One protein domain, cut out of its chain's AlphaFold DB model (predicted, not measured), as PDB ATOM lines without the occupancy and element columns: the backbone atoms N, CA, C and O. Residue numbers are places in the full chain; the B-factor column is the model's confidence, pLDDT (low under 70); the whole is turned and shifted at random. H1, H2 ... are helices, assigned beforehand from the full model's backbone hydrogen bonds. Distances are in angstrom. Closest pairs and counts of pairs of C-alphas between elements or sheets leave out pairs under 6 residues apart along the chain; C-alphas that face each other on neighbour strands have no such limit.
ATOM      1  N   ALA A 108     -84.366  10.360  37.620       91.56
ATOM      2  CA  ALA A 108     -85.085   9.561  38.620       91.56
ATOM      3  C   ALA A 108     -86.599   9.839  38.657       91.56
ATOM      4  O   ALA A 108     -87.412   8.922  38.753       91.56
ATOM      5  N   ALA A 109     -86.979  11.114  38.540       89.25
ATOM      6  CA  ALA A 109     -88.368  11.566  38.601       89.25
ATOM      7  C   ALA A 109     -89.045  11.699  37.219       89.25
ATOM      8  O   ALA A 109     -90.182  12.160  37.133       89.25
ATOM      9  N   CYS A 110     -88.372  11.338  36.121       92.56
ATOM     10  CA  CYS A 110     -88.948  11.478  34.783       92.56
ATOM     11  C   CYS A 110     -90.048  10.428  34.544       92.56
ATOM     12  O   CYS A 110     -89.793   9.240  34.724       92.56
ATOM     13  N   PRO A 111     -91.254  10.792  34.078       90.69
ATOM     14  CA  PRO A 111     -92.277   9.808  33.737       90.69
ATOM     15  C   PRO A 111     -91.920   9.043  32.453       90.69
ATOM     16  O   PRO A 111     -91.200   9.541  31.586       90.69
ATOM     17  N   ILE A 112     -92.467   7.833  32.305       92.38
ATOM     18  CA  ILE A 112     -92.468   7.131  31.017       92.38
ATOM     19  C   ILE A 112     -93.664   7.663  30.234       92.38
ATOM     20  O   ILE A 112     -94.804   7.506  30.664       92.38
ATOM     21  N   LEU A 113     -93.400   8.306  29.102       87.81
ATOM     22  CA  LEU A 113     -94.448   8.844  28.243       87.81
ATOM     23  C   LEU A 113     -94.880   7.786  27.225       87.81
ATOM     24  O   LEU A 113     -94.048   7.056  26.685       87.81
ATOM     25  N   GLY A 114     -96.189   7.686  26.991       86.00
ATOM     26  CA  GLY A 114     -96.730   6.919  25.872       86.00
ATOM     27  C   GLY A 114     -96.462   7.615  24.539       86.00
ATOM     28  O   GLY A 114     -96.146   8.805  24.503       86.00
ATOM     29  N   ALA A 115     -96.604   6.872  23.444       85.94
ATOM     30  CA  ALA A 115     -96.617   7.481  22.122       85.94
ATOM     31  C   ALA A 115     -97.845   8.394  21.979       85.94
ATOM     32  O   ALA A 115     -98.908   8.118  22.539       85.94
ATOM     33  N   GLY A 116     -97.682   9.488  21.234       84.50
ATOM     34  CA  GLY A 116     -98.807  10.324  20.829       84.50
ATOM     35  C   GLY A 116     -99.767   9.572  19.897       84.50
ATOM     36  O   GLY A 116     -99.451   8.469  19.436       84.50
ATOM     37  N   PRO A 126    -102.459   2.753  24.067       89.19
ATOM     38  CA  PRO A 126    -102.264   2.469  25.477       89.19
ATOM     39  C   PRO A 126    -100.776   2.247  25.774       89.19
ATOM     40  O   PRO A 126    -100.091   1.501  25.079       89.19
ATOM     41  N   CYS A 127    -100.286   2.845  26.863       91.31
ATOM     42  CA  CYS A 127     -98.931   2.630  27.376       91.31
ATOM     43  C   CYS A 127     -99.000   2.040  28.795       91.31
ATOM     44  O   CYS A 127     -98.853   2.782  29.771       91.31
ATOM     45  N   PRO A 128     -99.252   0.724  28.962       91.00
ATOM     46  CA  PRO A 128     -99.416   0.116  30.284       91.00
ATOM     47  C   PRO A 128     -98.191   0.311  31.182       91.00
ATOM     48  O   PRO A 128     -98.340   0.614  32.362       91.00
ATOM     49  N   ILE A 129     -96.988   0.237  30.599       91.94
ATOM     50  CA  ILE A 129     -95.712   0.386  31.311       91.94
ATOM     51  C   ILE A 129     -95.550   1.761  31.984       91.94
ATOM     52  O   ILE A 129     -94.848   1.872  32.983       91.94
ATOM     53  N   SER A 130     -96.245   2.800  31.502       91.75
ATOM     54  CA  SER A 130     -96.217   4.142  32.110       91.75
ATOM     55  C   SER A 130     -96.840   4.210  33.503       91.75
ATOM     56  O   SER A 130     -96.475   5.075  34.298       91.75
ATOM     57  N   ARG A 131     -97.758   3.286  33.810       90.81
ATOM     58  CA  ARG A 131     -98.478   3.216  35.089       90.81
ATOM     59  C   ARG A 131     -97.815   2.278  36.095       90.81
ATOM     60  O   ARG A 131     -98.283   2.176  37.225       90.81
ATOM     61  N   VAL A 132     -96.767   1.571  35.683       92.44
ATOM     62  CA  VAL A 132     -96.115   0.555  36.505       92.44
ATOM     63  C   VAL A 132     -95.226   1.237  37.564       92.44
ATOM     64  O   VAL A 132     -94.455   2.142  37.218       92.44
ATOM     65  N   PRO A 133     -95.322   0.842  38.850       92.75
ATOM     66  CA  PRO A 133     -94.418   1.313  39.899       92.75
ATOM     67  C   PRO A 133     -92.958   0.958  39.608       92.75
ATOM     68  O   PRO A 133     -92.675  -0.013  38.906       92.75
ATOM     69  N   SER A 134     -92.023   1.731  40.157       90.88
ATOM     70  CA  SER A 134     -90.593   1.540  39.892       90.88
ATOM     71  C   SER A 134     -90.105   0.152  40.305       90.88
ATOM     72  O   SER A 134     -89.344  -0.455  39.569       90.88
ATOM     73  N   GLU A 135     -90.600  -0.392  41.412       93.00
ATOM     74  CA  GLU A 135     -90.242  -1.717  41.924       93.00
ATOM     75  C   GLU A 135     -90.572  -2.805  40.901       93.00
ATOM     76  O   GLU A 135     -89.751  -3.661  40.591       93.00
ATOM     77  N   VAL A 136     -91.757  -2.719  40.294       95.19
ATOM     78  CA  VAL A 136     -92.191  -3.680  39.276       95.19
ATOM     79  C   VAL A 136     -91.411  -3.482  37.972       95.19
ATOM     80  O   VAL A 136     -91.089  -4.458  37.302       95.19
ATOM     81  N   LEU A 137     -91.059  -2.241  37.610       93.50
ATOM     82  CA  LEU A 137     -90.183  -1.983  36.462       93.50
ATOM     83  C   LEU A 137     -88.799  -2.605  36.660       93.50
ATOM     84  O   LEU A 137     -88.274  -3.209  35.730       93.50
ATOM     85  N   VAL A 138     -88.224  -2.477  37.852       94.94
ATOM     86  CA  VAL A 138     -86.921  -3.049  38.198       94.94
ATOM     87  C   VAL A 138     -86.952  -4.576  38.111       94.94
ATOM     88  O   VAL A 138     -86.060  -5.151  37.494       94.94
ATOM     89  N   GLU A 139     -88.010  -5.225  38.603       96.50
ATOM     90  CA  GLU A 139     -88.196  -6.678  38.451       96.50
ATOM     91  C   GLU A 139     -88.330  -7.102  36.976       96.50
ATOM     92  O   GLU A 139     -87.713  -8.073  36.534       96.50
ATOM     93  N   ILE A 140     -89.075  -6.343  36.161       95.19
ATOM     94  CA  ILE A 140     -89.156  -6.591  34.711       95.19
ATOM     95  C   ILE A 140     -87.765  -6.475  34.074       95.19
ATOM     96  O   ILE A 140     -87.369  -7.334  33.286       95.19
ATOM     97  N   LEU A 141     -87.010  -5.429  34.416       95.62
ATOM     98  CA  LEU A 141     -85.660  -5.203  33.903       95.62
ATOM     99  C   LEU A 141     -84.685  -6.299  34.342       95.62
ATOM    100  O   LEU A 141     -83.860  -6.717  33.533       95.62
ATOM    101  N   TRP A 142     -84.809  -6.804  35.569       96.19
ATOM    102  CA  TRP A 142     -84.046  -7.948  36.063       96.19
ATOM    103  C   TRP A 142     -84.279  -9.190  35.194       96.19
ATOM    104  O   TRP A 142     -83.322  -9.831  34.755       96.19
ATOM    105  N   HIS A 143     -85.537  -9.501  34.866       95.75
ATOM    106  CA  HIS A 143     -85.860 -10.608  33.965       95.75
ATOM    107  C   HIS A 143     -85.327 -10.388  32.546       95.75
ATOM    108  O   HIS A 143     -84.756 -11.310  31.966       95.75
ATOM    109  N   VAL A 144     -85.471  -9.182  31.987       95.38
ATOM    110  CA  VAL A 144     -84.937  -8.867  30.650       95.38
ATOM    111  C   VAL A 144     -83.419  -9.021  30.625       95.38
ATOM    112  O   VAL A 144     -82.892  -9.631  29.701       95.38
ATOM    113  N   ALA A 145     -82.726  -8.518  31.644       94.44
ATOM    114  CA  ALA A 145     -81.283  -8.635  31.780       94.44
ATOM    115  C   ALA A 145     -80.829 -10.100  31.784       94.44
ATOM    116  O   ALA A 145     -79.924 -10.454  31.034       94.44
ATOM    117  N   LEU A 146     -81.482 -10.960  32.573       91.62
ATOM    118  CA  LEU A 146     -81.161 -12.390  32.647       91.62
ATOM    119  C   LEU A 146     -81.513 -13.185  31.381       91.62
ATOM    120  O   LEU A 146     -80.997 -14.285  31.205       91.62
ATOM    121  N   LEU A 147     -82.385 -12.663  30.517       94.44
ATOM    122  CA  LEU A 147     -82.727 -13.291  29.238       94.44
ATOM    123  C   LEU A 147     -81.809 -12.819  28.103       94.44
ATOM    124  O   LEU A 147     -81.303 -13.639  27.341       94.44
ATOM    125  N   ASP A 148     -81.602 -11.506  27.984       93.12
ATOM    126  CA  ASP A 148     -80.724 -10.872  26.996       93.12
ATOM    127  C   ASP A 148     -80.114  -9.578  27.584       93.12
ATOM    128  O   ASP A 148     -80.754  -8.515  27.570       93.12
ATOM    129  N   PRO A 149     -78.845  -9.612  28.034       92.12
ATOM    130  CA  PRO A 149     -78.149  -8.425  28.532       92.12
ATOM    131  C   PRO A 149     -78.076  -7.286  27.504       92.12
ATOM    132  O   PRO A 149     -78.072  -6.107  27.870       92.12
ATOM    133  N   ALA A 150     -78.058  -7.601  26.205       91.69
ATOM    134  CA  ALA A 150     -78.049  -6.587  25.159       91.69
ATOM    135  C   ALA A 150     -79.421  -5.907  25.015       91.69
ATOM    136  O   ALA A 150     -79.473  -4.706  24.741       91.69
ATOM    137  N   ALA A 151     -80.533  -6.622  25.232       93.75
ATOM    138  CA  ALA A 151     -81.870  -6.021  25.294       93.75
ATOM    139  C   ALA A 151     -81.992  -5.052  26.468       93.75
ATOM    140  O   ALA A 151     -82.527  -3.957  26.291       93.75
ATOM    141  N   PHE A 152     -81.435  -5.409  27.627       94.88
ATOM    142  CA  PHE A 152     -81.360  -4.503  28.772       94.88
ATOM    143  C   PHE A 152     -80.577  -3.222  28.433       94.88
ATOM    144  O   PHE A 152     -81.051  -2.117  28.702       94.88
ATOM    145  N   GLY A 153     -79.452  -3.356  27.722       93.75
ATOM    146  CA  GLY A 153     -78.710  -2.231  27.142       93.75
ATOM    147  C   GLY A 153     -79.554  -1.355  26.217       93.75
ATOM    148  O   GLY A 153     -79.597  -0.137  26.387       93.75
ATOM    149  N   ARG A 154     -80.278  -1.958  25.268       96.75
ATOM    150  CA  ARG A 154     -81.147  -1.218  24.337       96.75
ATOM    151  C   ARG A 154     -82.278  -0.486  25.062       96.75
ATOM    152  O   ARG A 154     -82.555   0.659  24.712       96.75
ATOM    153  N   LEU A 155     -82.883  -1.085  26.093       94.06
ATOM    154  CA  LEU A 155     -83.951  -0.456  26.881       94.06
ATOM    155  C   LEU A 155     -83.526   0.874  27.515       94.06
ATOM    156  O   LEU A 155     -84.348   1.786  27.595       94.06
ATOM    157  N   SER A 156     -82.252   1.027  27.889       94.69
ATOM    158  CA  SER A 156     -81.733   2.288  28.441       94.69
ATOM    159  C   SER A 156     -81.927   3.486  27.497       94.69
ATOM    160  O   SER A 156     -82.132   4.607  27.955       94.69
ATOM    161  N   SER A 157     -81.941   3.249  26.180       94.31
ATOM    162  CA  SER A 157     -82.120   4.284  25.154       94.31
ATOM    163  C   SER A 157     -83.580   4.655  24.872       94.31
ATOM    164  O   SER A 157     -83.833   5.629  24.170       94.31
ATOM    165  N   VAL A 158     -84.550   3.919  25.429       94.00
ATOM    166  CA  VAL A 158     -85.981   4.127  25.142       94.00
ATOM    167  C   VAL A 158     -86.499   5.413  25.778       94.00
ATOM    168  O   VAL A 158     -87.213   6.185  25.140       94.00
ATOM    169  N   CYS A 159     -86.169   5.657  27.046       93.75
ATOM    170  CA  CYS A 159     -86.546   6.888  27.730       93.75
ATOM    171  C   CYS A 159     -85.627   7.186  28.919       93.75
ATOM    172  O   CYS A 159     -84.938   6.309  29.441       93.75
ATOM    173  N   LYS A 160     -85.680   8.433  29.401       95.62
ATOM    174  CA  LYS A 160     -84.882   8.921  30.538       95.62
ATOM    175  C   LYS A 160     -85.035   8.051  31.793       95.62
ATOM    176  O   LYS A 160     -84.046   7.764  32.457       95.62
ATOM    177  N   ARG A 161     -86.252   7.574  32.087       94.50
ATOM    178  CA  ARG A 161     -86.515   6.701  33.244       94.50
ATOM    179  C   ARG A 161     -85.861   5.323  33.112       94.50
ATOM    180  O   ARG A 161     -85.340   4.814  34.095       94.50
ATOM    181  N   MET A 162     -85.824   4.743  31.910       95.00
ATOM    182  CA  MET A 162     -85.104   3.481  31.679       95.00
ATOM    183  C   MET A 162     -83.592   3.669  31.777       95.00
ATOM    184  O   MET A 162     -82.920   2.837  32.379       95.00
ATOM    185  N   ALA A 163     -83.063   4.785  31.264       95.12
ATOM    186  CA  ALA A 163     -81.656   5.141  31.443       95.12
ATOM    187  C   ALA A 163     -81.282   5.269  32.930       95.12
ATOM    188  O   ALA A 163     -80.227   4.786  33.340       95.12
ATOM    189  N   TYR A 164     -82.160   5.871  33.745       96.06
ATOM    190  CA  TYR A 164     -81.969   5.968  35.193       96.06
ATOM    191  C   TYR A 164     -81.844   4.590  35.850       96.06
ATOM    192  O   TYR A 164     -80.826   4.330  36.488       96.06
ATOM    193  N   HIS A 165     -82.831   3.704  35.658       95.06
ATOM    194  CA  HIS A 165     -82.810   2.367  36.263       95.06
ATOM    195  C   HIS A 165     -81.635   1.527  35.752       95.06
ATOM    196  O   HIS A 165     -80.938   0.903  36.542       95.06
ATOM    197  N   PHE A 166     -81.334   1.575  34.454       94.94
ATOM    198  CA  PHE A 166     -80.165   0.900  33.893       94.94
ATOM    199  C   PHE A 166     -78.856   1.308  34.589       94.94
ATOM    200  O   PHE A 166     -78.007   0.460  34.856       94.94
ATOM    201  N   ALA A 167     -78.696   2.596  34.911       93.75
ATOM    202  CA  ALA A 167     -77.494   3.111  35.560       93.75
ATOM    203  C   ALA A 167     -77.484   2.944  37.091       93.75
ATOM    204  O   ALA A 167     -76.410   2.819  37.674       93.75
ATOM    205  N   HIS A 168     -78.641   2.968  37.758       92.94
ATOM    206  CA  HIS A 168     -78.725   2.981  39.225       92.94
ATOM    207  C   HIS A 168     -78.992   1.605  39.841       92.94
ATOM    208  O   HIS A 168     -78.581   1.365  40.977       92.94
ATOM    209  N   GLU A 169     -79.598   0.670  39.107       93.44
ATOM    210  CA  GLU A 169     -79.931  -0.661  39.620       93.44
ATOM    211  C   GLU A 169     -78.730  -1.612  39.579       93.44
ATOM    212  O   GLU A 169     -78.652  -2.575  38.814       93.44
ATOM    213  N   GLN A 170     -77.765  -1.349  40.460       92.19
ATOM    214  CA  GLN A 170     -76.505  -2.093  40.556       92.19
ATOM    215  C   GLN A 170     -76.696  -3.581  40.880       92.19
ATOM    216  O   GLN A 170     -75.831  -4.401  40.572       92.19
ATOM    217  N   HIS A 171     -77.813  -3.952  41.507       93.56
ATOM    218  CA  HIS A 171     -78.103  -5.340  41.853       93.56
ATOM    219  C   HIS A 171     -78.340  -6.210  40.601       93.56
ATOM    220  O   HIS A 171     -77.857  -7.343  40.575       93.56
ATOM    221  N   ILE A 172     -78.970  -5.670  39.544       94.38
ATOM    222  CA  ILE A 172     -79.148  -6.356  38.249       94.38
ATOM    223  C   ILE A 172     -77.776  -6.673  37.640       94.38
ATOM    224  O   ILE A 172     -77.477  -7.821  37.308       94.38
ATOM    225  N   TRP A 173     -76.897  -5.669  37.573       92.62
ATOM    226  CA  TRP A 173     -75.531  -5.832  37.068       92.62
ATOM    227  C   TRP A 173     -74.704  -6.799  37.898       92.62
ATOM    228  O   TRP A 173     -73.993  -7.633  37.346       92.62
ATOM    229  N   ARG A 174     -74.819  -6.731  39.226       89.62
ATOM    230  CA  ARG A 174     -74.154  -7.675  40.123       89.62
ATOM    231  C   ARG A 174     -74.558  -9.108  39.789       89.62
ATOM    232  O   ARG A 174     -73.681  -9.954  39.645       89.62
ATOM    233  N   ARG A 175     -75.857  -9.377  39.636       91.81
ATOM    234  CA  ARG A 175     -76.352 -10.717  39.300       91.81
ATOM    235  C   ARG A 175     -75.908 -11.179  37.916       91.81
ATOM    236  O   ARG A 175     -75.581 -12.357  37.774       91.81
ATOM    237  N   LEU A 176     -75.892 -10.288  36.925       90.38
ATOM    238  CA  LEU A 176     -75.383 -10.584  35.585       90.38
ATOM    239  C   LEU A 176     -73.903 -10.958  35.619       90.38
ATOM    240  O   LEU A 176     -73.521 -12.021  35.140       90.38
ATOM    241  N   CYS A 177     -73.082 -10.105  36.230       87.75
ATOM    242  CA  CYS A 177     -71.641 -10.298  36.296       87.75
ATOM    243  C   CYS A 177     -71.256 -11.511  37.143       87.75
ATOM    244  O   CYS A 177     -70.255 -12.142  36.850       87.75
ATOM    245  N   GLN A 178     -72.006 -11.860  38.189       85.75
ATOM    246  CA  GLN A 178     -71.710 -13.040  39.017       85.75
ATOM    247  C   GLN A 178     -72.326 -14.333  38.467       85.75
ATOM    248  O   GLN A 178     -71.922 -15.420  38.871       85.75
ATOM    249  N   GLY A 179     -73.301 -14.224  37.566       82.75
ATOM    250  CA  GLY A 179     -74.005 -15.359  36.986       82.75
ATOM    251  C   GLY A 179     -73.117 -16.239  36.112       82.75
ATOM    252  O   GLY A 179     -72.167 -15.765  35.486       82.75
ATOM    253  N   SER A 180     -73.460 -17.523  36.034       84.38
ATOM    254  CA  SER A 180     -72.838 -18.475  35.109       84.38
ATOM    255  C   SER A 180     -73.440 -18.428  33.703       84.38
ATOM    256  O   SER A 180     -72.980 -19.143  32.822       84.38
ATOM    257  N   GLU A 181     -74.487 -17.629  33.487       84.38
ATOM    258  CA  GLU A 181     -75.140 -17.484  32.185       84.38
ATOM    259  C   GLU A 181     -74.325 -16.584  31.244       84.38
ATOM    260  O   GLU A 181     -74.142 -16.912  30.074       84.38
ATOM    261  N   PHE A 182     -73.811 -15.465  31.770       83.06
ATOM    262  CA  PHE A 182     -73.093 -14.445  30.988       83.06
ATOM    263  C   PHE A 182     -71.857 -13.858  31.692       83.06
ATOM    264  O   PHE A 182     -71.053 -13.186  31.047       83.06
ATOM    265  N   GLY A 183     -71.728 -14.042  33.008       81.38
ATOM    266  CA  GLY A 183     -70.752 -13.348  33.845       81.38
ATOM    267  C   GLY A 183     -69.491 -14.154  34.158       81.38
ATOM    268  O   GLY A 183     -69.146 -15.125  33.488       81.38
ATOM    269  N   PHE A 184     -68.800 -13.754  35.224       75.94
ATOM    270  CA  PHE A 184     -67.595 -14.386  35.760       75.94
ATOM    271  C   PHE A 184     -67.791 -15.869  36.080       75.94
ATOM    272  O   PHE A 184     -66.866 -16.645  35.872       75.94
ATOM    273  N   GLY A 185     -68.989 -16.291  36.504       74.19
ATOM    274  CA  GLY A 185     -69.283 -17.704  36.760       74.19
ATOM    275  C   GLY A 185     -69.240 -18.587  35.506       74.19
ATOM    276  O   GLY A 185     -69.132 -19.803  35.623       74.19
ATOM    277  N   ALA A 186     -69.328 -17.993  34.310       72.81
ATOM    278  CA  ALA A 186     -69.189 -18.683  33.027       72.81
ATOM    279  C   ALA A 186     -67.740 -18.692  32.519       72.81
ATOM    280  O   ALA A 186     -67.424 -19.356  31.530       72.81
ATOM    281  N   MET A 187     -66.856 -17.903  33.137       70.00
ATOM    282  CA  MET A 187     -65.491 -17.757  32.663       70.00
ATOM    283  C   MET A 187     -64.681 -18.998  33.027       70.00
ATOM    284  O   MET A 187     -64.706 -19.485  34.150       70.00
TER     285      MET A 187
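Overview. This is residues 108 to 116 and 126 to 187 of the 431 residues of the protein "F-box domain-containing protein" of Ajellomyces capsulatus (strain NAm1 / WU24) (UniProt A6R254). A small rod of helices: the longest helix, H2, packs with its later half on H3, which folds back from it as a hairpin, and on H5, which runs beside it the same way, while H4 crosses steeply against H3. The short H1 and residues 113 to 116 lie at one end of the rod, and residues 179 to 187 at the other. The printed part has 71 residues with five named helices, H1 to H5 in chain order, and no named strand; the class is all helix. It is only just compact, close to loose, with a radius of gyration of the C-alphas of 13.0 A and spans of 45 by 18 by 18 A.

Arrangement. H1, residues 128 to 131, is close to but not clearly touching H2, residues 134 to 147; their closest C-alphas, of Ile 129 and Leu 137, are 7.9 A apart. H2, with residues 141 to 145 alone, touches H3, residues 149 to 156, closest at the C-alphas of Ala 145 and Phe 152, 5.1 A. This hairpin has a shallow tilt of 34.9 degrees, only just short of steep, opposite ways. H3 touches H4, residues 160 to 168, at a steep tilt of 47 degrees, opposite ways; the closest C-alphas, of Ser 156 and Ala 163, are 4.1 A apart. H5, residues 170 to 178, touches H2 residues 141 to 146 alone, at a shallow tilt of 17 degrees, the same way, closest at the C-alphas of Trp 142 and Ile 172, 5.6 A. H4 and H5 meet only through their link. H1 is apart from H3, H4 and H5. In H2, H3, H4 and H5 every O i to N i+4 pair is within hydrogen-bond range; H1 is too short for one.

Along the chain. H1 begins at C-alpha 128 (-99.416, 0.116, 30.284). H2 spans 19.9 A from C-alpha 134 (-90.593, 1.540, 39.892), H4 12.2 A and H5 12.0 A, ending at C-alpha 178 (-71.710, -13.040, 39.017).

Size, cuts and confidence. The C-alphas of Gly 116 and Met 187, the two farthest apart, are 45.2 A apart. Residues 117 to 125 are not printed, and C-alphas 116 and 126 are 9.8 A apart across the cut. The four links between the helices are tight. Mean pLDDT of the printed part is 90.9, and no printed residue is under 70.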